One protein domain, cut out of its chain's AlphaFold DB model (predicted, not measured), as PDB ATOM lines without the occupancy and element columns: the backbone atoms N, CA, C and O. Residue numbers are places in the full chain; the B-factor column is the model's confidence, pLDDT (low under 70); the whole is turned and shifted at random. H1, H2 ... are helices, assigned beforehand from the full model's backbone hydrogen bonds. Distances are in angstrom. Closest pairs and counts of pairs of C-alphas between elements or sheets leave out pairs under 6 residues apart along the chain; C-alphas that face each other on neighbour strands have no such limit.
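AT A GLANCE: This is residues 110 to 187 of the 203 residues of the protein "Phage major capsid protein" of Corallococcus exiguus (UniProt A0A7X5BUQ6). One long, lone helix, H1, makes much of the length of an open, strung-out chain; a loop of residues 143 to 157 folds back to bring the one-turn helix H2 to its end, and a further loop leads to H3 at the far end. The 78 printed residues, 110 to 187, hold three named helices in the order H1, H2, H3 and no named strand; the class is all helix. The whole is extended, with a radius of gyration of the C-alphas of 20.4 A and spans of 60 by 30 by 24 A.

IN THESE COORDINATES: H1, residues 117 to 142, begins at C-alpha (55.716, -6.663, -51.436) and measures 38.2 A. H2 is residues 158 to 161, 5.1 A. H3, residues 176 to 185, measures 14.4 A and ends at C-alpha (20.578, -36.469, -19.448).

HOW THE PARTS SIT: H1 touches H2 with residues 140 to 142 alone; the closest C-alphas, of Val 141 and Val 158, are 5.2 A apart. H3 is apart from H1 and from H2. Every O i to N i+4 pair is within hydrogen-bond range in H3, and 20 of 22 in H1; H2 is too short for such a pair.

THE WHOLE: The C-alphas farthest apart, of Glu 112 and Lys 184, are 60.6 A apart. The printed part has no cut, and both links are long. Residues 122 to 134 of H1 stand free. Mean pLDDT of the printed part is 73.3, with residues 110 to 121, 162 to 169, 171 and 187 under 70.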
ATOM      1  N   VAL A 110      63.487 -12.554 -47.539       67.12
ATOM      2  CA  VAL A 110      62.189 -13.126 -47.952       67.12
ATOM      3  C   VAL A 110      61.131 -12.034 -48.140       67.12
ATOM      4  O   VAL A 110      60.205 -12.195 -48.935       67.12
ATOM      5  N   LEU A 111      61.259 -10.913 -47.424       63.78
ATOM      6  CA  LEU A 111      60.411  -9.739 -47.630       63.78
ATOM      7  C   LEU A 111      60.747  -9.024 -48.942       63.78
ATOM      8  O   LEU A 111      59.829  -8.597 -49.646       63.78
ATOM      9  N   GLU A 112      62.033  -8.909 -49.271       63.56
ATOM     10  CA  GLU A 112      62.502  -8.260 -50.498       63.56
ATOM     11  C   GLU A 112      62.223  -9.097 -51.757       63.56
ATOM     12  O   GLU A 112      61.816  -8.531 -52.776       63.56
ATOM     13  N   ASP A 113      62.337 -10.426 -51.674       63.06
ATOM     14  CA  ASP A 113      62.066 -11.346 -52.790       63.06
ATOM     15  C   ASP A 113      60.571 -11.661 -52.993       63.06
ATOM     16  O   ASP A 113      60.187 -12.366 -53.935       63.06
ATOM     17  N   SER A 114      59.689 -11.135 -52.140       60.94
ATOM     18  CA  SER A 114      58.256 -11.388 -52.261       60.94
ATOM     19  C   SER A 114      57.587 -10.566 -53.363       60.94
ATOM     20  O   SER A 114      57.643  -9.333 -53.404       60.94
ATOM     21  N   ILE A 115      56.832 -11.266 -54.212       61.22
ATOM     22  CA  ILE A 115      56.016 -10.686 -55.288       61.22
ATOM     23  C   ILE A 115      54.878  -9.808 -54.727       61.22
ATOM     24  O   ILE A 115      54.498  -8.826 -55.364       61.22
ATOM     25  N   GLU A 116      54.380 -10.105 -53.521       57.84
ATOM     26  CA  GLU A 116      53.292  -9.359 -52.858       57.84
ATOM     27  C   GLU A 116      53.769  -8.080 -52.138       57.84
ATOM     28  O   GLU A 116      52.950  -7.273 -51.689       57.84
ATOM     29  N   ARG A 117      55.090  -7.851 -52.049       65.12
ATOM     30  CA  ARG A 117      55.716  -6.663 -51.436       65.12
ATOM     31  C   ARG A 117      55.017  -6.231 -50.131       65.12
ATOM     32  O   ARG A 117      54.993  -6.979 -49.158       65.12
ATOM     33  N   GLY A 118      54.454  -5.018 -50.099       63.66
ATOM     34  CA  GLY A 118      53.857  -4.404 -48.911       63.66
ATOM     35  C   GLY A 118      52.606  -5.107 -48.374       63.66
ATOM     36  O   GLY A 118      52.269  -4.898 -47.210       63.66
ATOM     37  N   GLU A 119      51.948  -5.953 -49.173       68.38
ATOM     38  CA  GLU A 119      50.750  -6.696 -48.757       68.38
ATOM     39  C   GLU A 119      51.076  -8.065 -48.146       68.38
ATOM     40  O   GLU A 119      50.268  -8.566 -47.365       68.38
ATOM     41  N   LEU A 120      52.287  -8.616 -48.347       69.81
ATOM     42  CA  LEU A 120      52.677  -9.911 -47.758       69.81
ATOM     43  C   LEU A 120      52.535  -9.910 -46.233       69.81
ATOM     44  O   LEU A 120      52.141 -10.903 -45.624       69.81
ATOM     45  N   ARG A 121      52.820  -8.774 -45.591       69.38
ATOM     46  CA  ARG A 121      52.671  -8.644 -44.140       69.38
ATOM     47  C   ARG A 121      51.209  -8.756 -43.706       69.38
ATOM     48  O   ARG A 121      50.945  -9.282 -42.632       69.38
ATOM     49  N   GLN A 122      50.270  -8.279 -44.519       73.75
ATOM     50  CA  GLN A 122      48.844  -8.400 -44.240       73.75
ATOM     51  C   GLN A 122      48.355  -9.830 -44.494       73.75
ATOM     52  O   GLN A 122      47.734 -10.407 -43.602       73.75
ATOM     53  N   THR A 123      48.718 -10.429 -45.630       76.44
ATOM     54  CA  THR A 123      48.392 -11.827 -45.952       76.44
ATOM     55  C   THR A 123      48.916 -12.782 -44.876       76.44
ATOM     56  O   THR A 123      48.195 -13.653 -44.393       76.44
ATOM     57  N   LEU A 124      50.153 -12.576 -44.413       75.31
ATOM     58  CA  LEU A 124      50.760 -13.392 -43.362       75.31
ATOM     59  C   LEU A 124      50.058 -13.216 -42.011       75.31
ATOM     60  O   LEU A 124      49.901 -14.189 -41.281       75.31
ATOM     61  N   MET A 125      49.594 -12.008 -41.680       74.75
ATOM     62  CA  MET A 125      48.793 -11.778 -40.472       74.75
ATOM     63  C   MET A 125      47.426 -12.468 -40.539       74.75
ATOM     64  O   MET A 125      46.955 -12.963 -39.517       74.75
ATOM     65  N   GLU A 126      46.801 -12.525 -41.715       78.62
ATOM     66  CA  GLU A 126      45.539 -13.244 -41.927       78.62
ATOM     67  C   GLU A 126      45.736 -14.764 -41.812       78.62
ATOM     68  O   GLU A 126      45.008 -15.415 -41.061       78.62
ATOM     69  N   MET A 127      46.783 -15.313 -42.440       80.12
ATOM     70  CA  MET A 127      47.147 -16.732 -42.310       80.12
ATOM     71  C   MET A 127      47.531 -17.109 -40.873       80.12
ATOM     72  O   MET A 127      47.192 -18.192 -40.396       80.12
ATOM     73  N   LEU A 128      48.228 -16.217 -40.169       79.12
ATOM     74  CA  LEU A 128      48.573 -16.405 -38.764       79.12
ATOM     75  C   LEU A 128      47.320 -16.390 -37.882       79.12
ATOM     76  O   LEU A 128      47.210 -17.208 -36.972       79.12
ATOM     77  N   ALA A 129      46.363 -15.500 -38.154       75.88
ATOM     78  CA  ALA A 129      45.087 -15.477 -37.443       75.88
ATOM     79  C   ALA A 129      44.289 -16.776 -37.661       75.88
ATOM     80  O   ALA A 129      43.768 -17.330 -36.692       75.88
ATOM     81  N   ASP A 130      44.278 -17.315 -38.887       80.94
ATOM     82  CA  ASP A 130      43.649 -18.606 -39.195       80.94
ATOM     83  C   ASP A 130      44.309 -19.772 -38.447       80.94
ATOM     84  O   ASP A 130      43.613 -20.641 -37.920       80.94
ATOM     85  N   ALA A 131      45.644 -19.798 -38.388       80.81
ATOM     86  CA  ALA A 131      46.384 -20.824 -37.655       80.81
ATOM     87  C   ALA A 131      46.088 -20.753 -36.148       80.81
ATOM     88  O   ALA A 131      45.658 -21.741 -35.560       80.81
ATOM     89  N   ILE A 132      46.197 -19.562 -35.549       81.38
ATOM     90  CA  ILE A 132      45.924 -19.355 -34.118       81.38
ATOM     91  C   ILE A 132      44.466 -19.691 -33.780       81.38
ATOM     92  O   ILE A 132      44.184 -20.232 -32.714       81.38
ATOM     93  N   SER A 133      43.524 -19.388 -34.674       80.88
ATOM     94  CA  SER A 133      42.112 -19.733 -34.493       80.88
ATOM     95  C   SER A 133      41.903 -21.249 -34.370       80.88
ATOM     96  O   SER A 133      41.199 -21.698 -33.464       80.88
ATOM     97  N   ARG A 134      42.561 -22.051 -35.221       82.44
ATOM     98  CA  ARG A 134      42.507 -23.526 -35.156       82.44
ATOM     99  C   ARG A 134      43.127 -24.059 -33.868       82.44
ATOM    100  O   ARG A 134      42.506 -24.872 -33.189       82.44
ATOM    101  N   ASP A 135      44.297 -23.540 -33.516       81.44
ATOM    102  CA  ASP A 135      45.026 -23.879 -32.292       81.44
ATOM    103  C   ASP A 135      44.171 -23.607 -31.037       81.44
ATOM    104  O   ASP A 135      44.117 -24.411 -30.102       81.44
ATOM    105  N   MET A 136      43.436 -22.489 -31.027       80.56
ATOM    106  CA  MET A 136      42.510 -22.152 -29.943       80.56
ATOM    107  C   MET A 136      41.306 -23.097 -29.865       80.56
ATOM    108  O   MET A 136      40.888 -23.442 -28.758       80.56
ATOM    109  N   GLU A 137      40.735 -23.515 -30.998       80.44
ATOM    110  CA  GLU A 137      39.643 -24.498 -31.012       80.44
ATOM    111  C   GLU A 137      40.107 -25.867 -30.511       80.44
ATOM    112  O   GLU A 137      39.395 -26.510 -29.736       80.44
ATOM    113  N   GLU A 138      41.309 -26.293 -30.902       81.69
ATOM    114  CA  GLU A 138      41.864 -27.572 -30.474       81.69
ATOM    115  C   GLU A 138      42.061 -27.622 -28.959       81.69
ATOM    116  O   GLU A 138      41.584 -28.559 -28.317       81.69
ATOM    117  N   ILE A 139      42.675 -26.595 -28.362       82.69
ATOM    118  CA  ILE A 139      42.822 -26.544 -26.902       82.69
ATOM    119  C   ILE A 139      41.460 -26.480 -26.210       82.69
ATOM    120  O   ILE A 139      41.243 -27.150 -25.200       82.69
ATOM    121  N   LEU A 140      40.528 -25.680 -26.731       80.88
ATOM    122  CA  LEU A 140      39.222 -25.526 -26.102       80.88
ATOM    123  C   LEU A 140      38.466 -26.860 -26.028       80.88
ATOM    124  O   LEU A 140      37.781 -27.115 -25.038       80.88
ATOM    125  N   VAL A 141      38.591 -27.715 -27.044       81.94
ATOM    126  CA  VAL A 141      37.918 -29.022 -27.077       81.94
ATOM    127  C   VAL A 141      38.735 -30.098 -26.356       81.94
ATOM    128  O   VAL A 141      38.203 -30.758 -25.459       81.94
ATOM    129  N   ASN A 142      40.009 -30.254 -26.724       80.25
ATOM    130  CA  ASN A 142      40.867 -31.385 -26.352       80.25
ATOM    131  C   ASN A 142      41.841 -31.094 -25.201       80.25
ATOM    132  O   ASN A 142      42.619 -31.977 -24.844       80.25
ATOM    133  N   GLY A 143      41.826 -29.887 -24.629       79.56
ATOM    134  CA  GLY A 143      42.696 -29.523 -23.512       79.56
ATOM    135  C   GLY A 143      42.589 -30.524 -22.359       79.56
ATOM    136  O   GLY A 143      41.491 -30.896 -21.934       79.56
ATOM    137  N   ASP A 144      43.733 -30.976 -21.864       79.88
ATOM    138  CA  ASP A 144      43.830 -31.946 -20.779       79.88
ATOM    139  C   ASP A 144      45.155 -31.745 -20.059       79.88
ATOM    140  O   ASP A 144      46.216 -32.035 -20.611       79.88
ATOM    141  N   THR A 145      45.099 -31.298 -18.806       75.81
ATOM    142  CA  THR A 145      46.285 -31.087 -17.958       75.81
ATOM    143  C   THR A 145      47.121 -32.352 -17.735       75.81
ATOM    144  O   THR A 145      48.287 -32.251 -17.354       75.81
ATOM    145  N   ALA A 146      46.562 -33.538 -17.997       76.62
ATOM    146  CA  ALA A 146      47.274 -34.815 -17.961       76.62
ATOM    147  C   ALA A 146      47.873 -35.244 -19.319       76.62
ATOM    148  O   ALA A 146      48.478 -36.316 -19.402       76.62
ATOM    149  N   SER A 147      47.698 -34.451 -20.381       76.44
ATOM    150  CA  SER A 147      48.234 -34.756 -21.708       76.44
ATOM    151  C   SER A 147      49.763 -34.709 -21.724       76.44
ATOM    152  O   SER A 147      50.396 -33.920 -21.023       76.44
ATOM    153  N   ALA A 148      50.368 -35.554 -22.560       74.44
ATOM    154  CA  ALA A 148      51.811 -35.546 -22.791       74.44
ATOM    155  C   ALA A 148      52.263 -34.361 -23.662       74.44
ATOM    156  O   ALA A 148      53.447 -34.026 -23.659       74.44
ATOM    157  N   ASP A 149      51.340 -33.743 -24.406       76.44
ATOM    158  CA  ASP A 149      51.625 -32.563 -25.218       76.44
ATOM    159  C   ASP A 149      51.607 -31.293 -24.341       76.44
ATOM    160  O   ASP A 149      50.557 -30.962 -23.775       76.44
ATOM    161  N   PRO A 150      52.728 -30.547 -24.242       75.75
ATOM    162  CA  PRO A 150      52.799 -29.307 -23.473       75.75
ATOM    163  C   PRO A 150      51.764 -28.256 -23.880       75.75
ATOM    164  O   PRO A 150      51.390 -27.432 -23.048       75.75
ATOM    165  N   PHE A 151      51.315 -28.261 -25.136       75.12
ATOM    166  CA  PHE A 151      50.318 -27.324 -25.643       75.12
ATOM    167  C   PHE A 151      48.924 -27.617 -25.066       75.12
ATOM    168  O   PHE A 151      48.276 -26.724 -24.513       75.12
ATOM    169  N   LEU A 152      48.508 -28.885 -25.095       75.00
ATOM    170  CA  LEU A 152      47.214 -29.338 -24.573       75.00
ATOM    171  C   LEU A 152      47.178 -29.399 -23.039       75.00
ATOM    172  O   LEU A 152      46.109 -29.249 -22.452       75.00
ATOM    173  N   ALA A 153      48.333 -29.558 -22.386       78.00
ATOM    174  CA  ALA A 153      48.451 -29.608 -20.926       78.00
ATOM    175  C   ALA A 153      48.248 -28.254 -20.220       78.00
ATOM    176  O   ALA A 153      48.220 -28.184 -18.989       78.00
ATOM    177  N   THR A 154      48.115 -27.161 -20.972       75.69
ATOM    178  CA  THR A 154      47.988 -25.803 -20.417       75.69
ATOM    179  C   THR A 154      46.645 -25.531 -19.736       75.69
ATOM    180  O   THR A 154      46.594 -24.745 -18.782       75.69
ATOM    181  N   MET A 155      45.562 -26.154 -20.207       77.12
ATOM    182  CA  MET A 155      44.221 -26.005 -19.642       77.12
ATOM    183  C   MET A 155      43.362 -27.248 -19.879       77.12
ATOM    184  O   MET A 155      43.541 -27.947 -20.869       77.12
ATOM    185  N   ASP A 156      42.386 -27.479 -19.001       76.88
ATOM    186  CA  ASP A 156      41.360 -28.498 -19.221       76.88
ATOM    187  C   ASP A 156      40.256 -27.940 -20.128       76.88
ATOM    188  O   ASP A 156      39.575 -26.971 -19.773       76.88
ATOM    189  N   GLY A 157      40.074 -28.565 -21.287       76.94
ATOM    190  CA  GLY A 157      39.065 -28.229 -22.281       76.94
ATOM    191  C   GLY A 157      37.669 -28.747 -21.923       76.94
ATOM    192  O   GLY A 157      37.437 -29.388 -20.892       76.94
ATOM    193  N   VAL A 158      36.712 -28.489 -22.814       75.25
ATOM    194  CA  VAL A 158      35.288 -28.805 -22.620       75.25
ATOM    195  C   VAL A 158      35.064 -30.301 -22.381       75.25
ATOM    196  O   VAL A 158      34.247 -30.655 -21.532       75.25
ATOM    197  N   LEU A 159      35.808 -31.185 -23.056       74.44
ATOM    198  CA  LEU A 159      35.661 -32.635 -22.879       74.44
ATOM    199  C   LEU A 159      36.056 -33.107 -21.475       74.44
ATOM    200  O   LEU A 159      35.393 -33.978 -20.915       74.44
ATOM    201  N   LYS A 160      37.095 -32.517 -20.876       76.69
ATOM    202  CA  LYS A 160      37.521 -32.853 -19.511       76.69
ATOM    203  C   LYS A 160      36.640 -32.217 -18.448       76.69
ATOM    204  O   LYS A 160      36.405 -32.824 -17.407       76.69
ATOM    205  N   GLN A 161      36.098 -31.034 -18.719       71.38
ATOM    206  CA  GLN A 161      35.147 -30.384 -17.821       71.38
ATOM    207  C   GLN A 161      33.761 -31.057 -17.835       71.38
ATOM    208  O   GLN A 161      33.038 -30.994 -16.836       71.38
ATOM    209  N   ALA A 162      33.394 -31.744 -18.924       66.81
ATOM    210  CA  ALA A 162      32.136 -32.477 -19.083       66.81
ATOM    211  C   ALA A 162      32.105 -33.808 -18.297       66.81
ATOM    212  O   ALA A 162      31.925 -34.887 -18.849       66.81
ATOM    213  N   THR A 163      32.252 -33.733 -16.975       65.62
ATOM    214  CA  THR A 163      32.238 -34.901 -16.070       65.62
ATOM    215  C   THR A 163      30.836 -35.343 -15.644       65.62
ATOM    216  O   THR A 163      30.672 -36.422 -15.078       65.62
ATOM    217  N   SER A 164      29.807 -34.529 -15.901       59.56
ATOM    218  CA  SER A 164      28.421 -34.800 -15.501       59.56
ATOM    219  C   SER A 164      27.512 -34.956 -16.720       59.56
ATOM    220  O   SER A 164      27.622 -34.203 -17.682       59.56
ATOM    221  N   ASN A 165      26.591 -35.927 -16.655       63.97
ATOM    222  CA  ASN A 165      25.607 -36.255 -17.701       63.97
ATOM    223  C   ASN A 165      26.190 -36.884 -18.984       63.97
ATOM    224  O   ASN A 165      25.654 -36.688 -20.075       63.97
ATOM    225  N   VAL A 166      27.259 -37.674 -18.842       67.44
ATOM    226  CA  VAL A 166      27.865 -38.444 -19.938       67.44
ATOM    227  C   VAL A 166      26.983 -39.643 -20.292       67.44
ATOM    228  O   VAL A 166      26.655 -40.456 -19.428       67.44
ATOM    229  N   VAL A 167      26.612 -39.754 -21.567       65.12
ATOM    230  CA  VAL A 167      25.935 -40.931 -22.124       65.12
ATOM    231  C   VAL A 167      26.960 -41.704 -22.941       65.12
ATOM    232  O   VAL A 167      27.419 -41.220 -23.974       65.12
ATOM    233  N   ASP A 168      27.340 -42.886 -22.462       69.69
ATOM    234  CA  ASP A 168      28.220 -43.784 -23.207       69.69
ATOM    235  C   ASP A 168      27.419 -44.487 -24.311       69.69
ATOM    236  O   ASP A 168      26.439 -45.183 -24.043       69.69
ATOM    237  N   ALA A 169      27.833 -44.287 -25.562       63.25
ATOM    238  CA  ALA A 169      27.220 -44.921 -26.723       63.25
ATOM    239  C   ALA A 169      27.723 -46.361 -26.958       63.25
ATOM    240  O   ALA A 169      27.255 -47.006 -27.893       63.25
ATOM    241  N   ALA A 170      28.670 -46.869 -26.155       71.31
ATOM    242  CA  ALA A 170      29.195 -48.240 -26.199       71.31
ATOM    243  C   ALA A 170      29.617 -48.721 -27.608       71.31
ATOM    244  O   ALA A 170      29.488 -49.897 -27.948       71.31
ATOM    245  N   GLY A 171      30.104 -47.803 -28.453       64.94
ATOM    246  CA  GLY A 171      30.511 -48.087 -29.835       64.94
ATOM    247  C   GLY A 171      29.372 -48.140 -30.864       64.94
ATOM    248  O   GLY A 171      29.613 -48.511 -32.014       64.94
ATOM    249  N   ALA A 172      28.143 -47.769 -30.493       72.94
ATOM    250  CA  ALA A 172      27.037 -47.626 -31.434       72.94
ATOM    251  C   ALA A 172      27.287 -46.466 -32.421       72.94
ATOM    252  O   ALA A 172      27.850 -45.435 -32.037       72.94
ATOM    253  N   PRO A 173      26.847 -46.586 -33.690       72.62
ATOM    254  CA  PRO A 173      26.892 -45.469 -34.625       72.62
ATOM    255  C   PRO A 173      26.031 -44.313 -34.107       72.62
ATOM    256  O   PRO A 173      25.011 -44.534 -33.452       72.62
ATOM    257  N   ILE A 174      26.422 -43.077 -34.435       72.50
ATOM    258  CA  ILE A 174      25.693 -41.867 -34.030       72.50
ATOM    259  C   ILE A 174      24.273 -41.935 -34.607       72.50
ATOM    260  O   ILE A 174      24.054 -41.729 -35.802       72.50
ATOM    261  N   SER A 175      23.303 -42.252 -33.750       74.56
ATOM    262  CA  SER A 175      21.892 -42.405 -34.102       74.56
ATOM    263  C   SER A 175      21.039 -41.350 -33.398       74.56
ATOM    264  O   SER A 175      21.448 -40.731 -32.411       74.56
ATOM    265  N   LYS A 176      19.815 -41.141 -33.896       73.94
ATOM    266  CA  LYS A 176      18.847 -40.229 -33.261       73.94
ATOM    267  C   LYS A 176      18.529 -40.627 -31.817       73.94
ATOM    268  O   LYS A 176      18.206 -39.750 -31.022       73.94
ATOM    269  N   ASP A 177      18.654 -41.908 -31.485       75.00
ATOM    270  CA  ASP A 177      18.379 -42.424 -30.145       75.00
ATOM    271  C   ASP A 177      19.479 -42.013 -29.160       75.00
ATOM    272  O   ASP A 177      19.166 -41.475 -28.101       75.00
ATOM    273  N   VAL A 178      20.755 -42.114 -29.559       76.81
ATOM    274  CA  VAL A 178      21.898 -41.646 -28.748       76.81
ATOM    275  C   VAL A 178      21.802 -40.139 -28.488       76.81
ATOM    276  O   VAL A 178      21.988 -39.682 -27.361       76.81
ATOM    277  N   LEU A 179      21.440 -39.353 -29.509       72.62
ATOM    278  CA  LEU A 179      21.228 -37.907 -29.359       72.62
ATOM    279  C   LEU A 179      20.004 -37.583 -28.485       72.62
ATOM    280  O   LEU A 179      20.006 -36.600 -27.743       72.62
ATOM    281  N   GLY A 180      18.958 -38.409 -28.553       72.19
ATOM    282  CA  GLY A 180      17.777 -38.297 -27.702       72.19
ATOM    283  C   GLY A 180      18.080 -38.593 -26.235       72.19
ATOM    284  O   GLY A 180      17.567 -37.897 -25.358       72.19
ATOM    285  N   ASP A 181      18.926 -39.580 -25.961       73.12
ATOM    286  CA  ASP A 181      19.338 -39.935 -24.603       73.12
ATOM    287  C   ASP A 181      20.315 -38.913 -24.013       73.12
ATOM    288  O   ASP A 181      20.177 -38.552 -22.843       73.12
ATOM    289  N   LEU A 182      21.193 -38.332 -24.838       74.19
ATOM    290  CA  LEU A 182      22.010 -37.175 -24.455       74.19
ATOM    291  C   LEU A 182      21.135 -35.972 -24.078       74.19
ATOM    292  O   LEU A 182      21.382 -35.294 -23.086       74.19
ATOM    293  N   LEU A 183      20.057 -35.718 -24.821       72.00
ATOM    294  CA  LEU A 183      19.135 -34.636 -24.475       72.00
ATOM    295  C   LEU A 183      18.374 -34.921 -23.169       72.00
ATOM    296  O   LEU A 183      18.094 -33.994 -22.415       72.00
ATOM    297  N   LYS A 184      18.058 -36.181 -22.860       74.62
ATOM    298  CA  LYS A 184      17.390 -36.551 -21.597       74.62
ATOM    299  C   LYS A 184      18.307 -36.468 -20.378       74.62
ATOM    300  O   LYS A 184      17.793 -36.286 -19.276       74.62
ATOM    301  N   SER A 185      19.622 -36.608 -20.552       73.38
ATOM    302  CA  SER A 185      20.578 -36.469 -19.448       73.38
ATOM    303  C   SER A 185      20.746 -35.009 -19.002       73.38
ATOM    304  O   SER A 185      21.197 -34.753 -17.886       73.38
ATOM    305  N   LEU A 186      20.329 -34.038 -19.823       71.44
ATOM    306  CA  LEU A 186      20.358 -32.625 -19.456       71.44
ATOM    307  C   LEU A 186      19.291 -32.281 -18.398       71.44
ATOM    308  O   LEU A 186      18.131 -32.686 -18.521       71.44
ATOM    309  N   PRO A 187      19.630 -31.454 -17.387       68.81
ATOM    310  CA  PRO A 187      18.664 -30.979 -16.405       68.81
ATOM    311  C   PRO A 187      17.459 -30.305 -17.068       68.81
ATOM    312  O   PRO A 187      17.607 -29.481 -17.975       68.81
TER     313      PRO A 187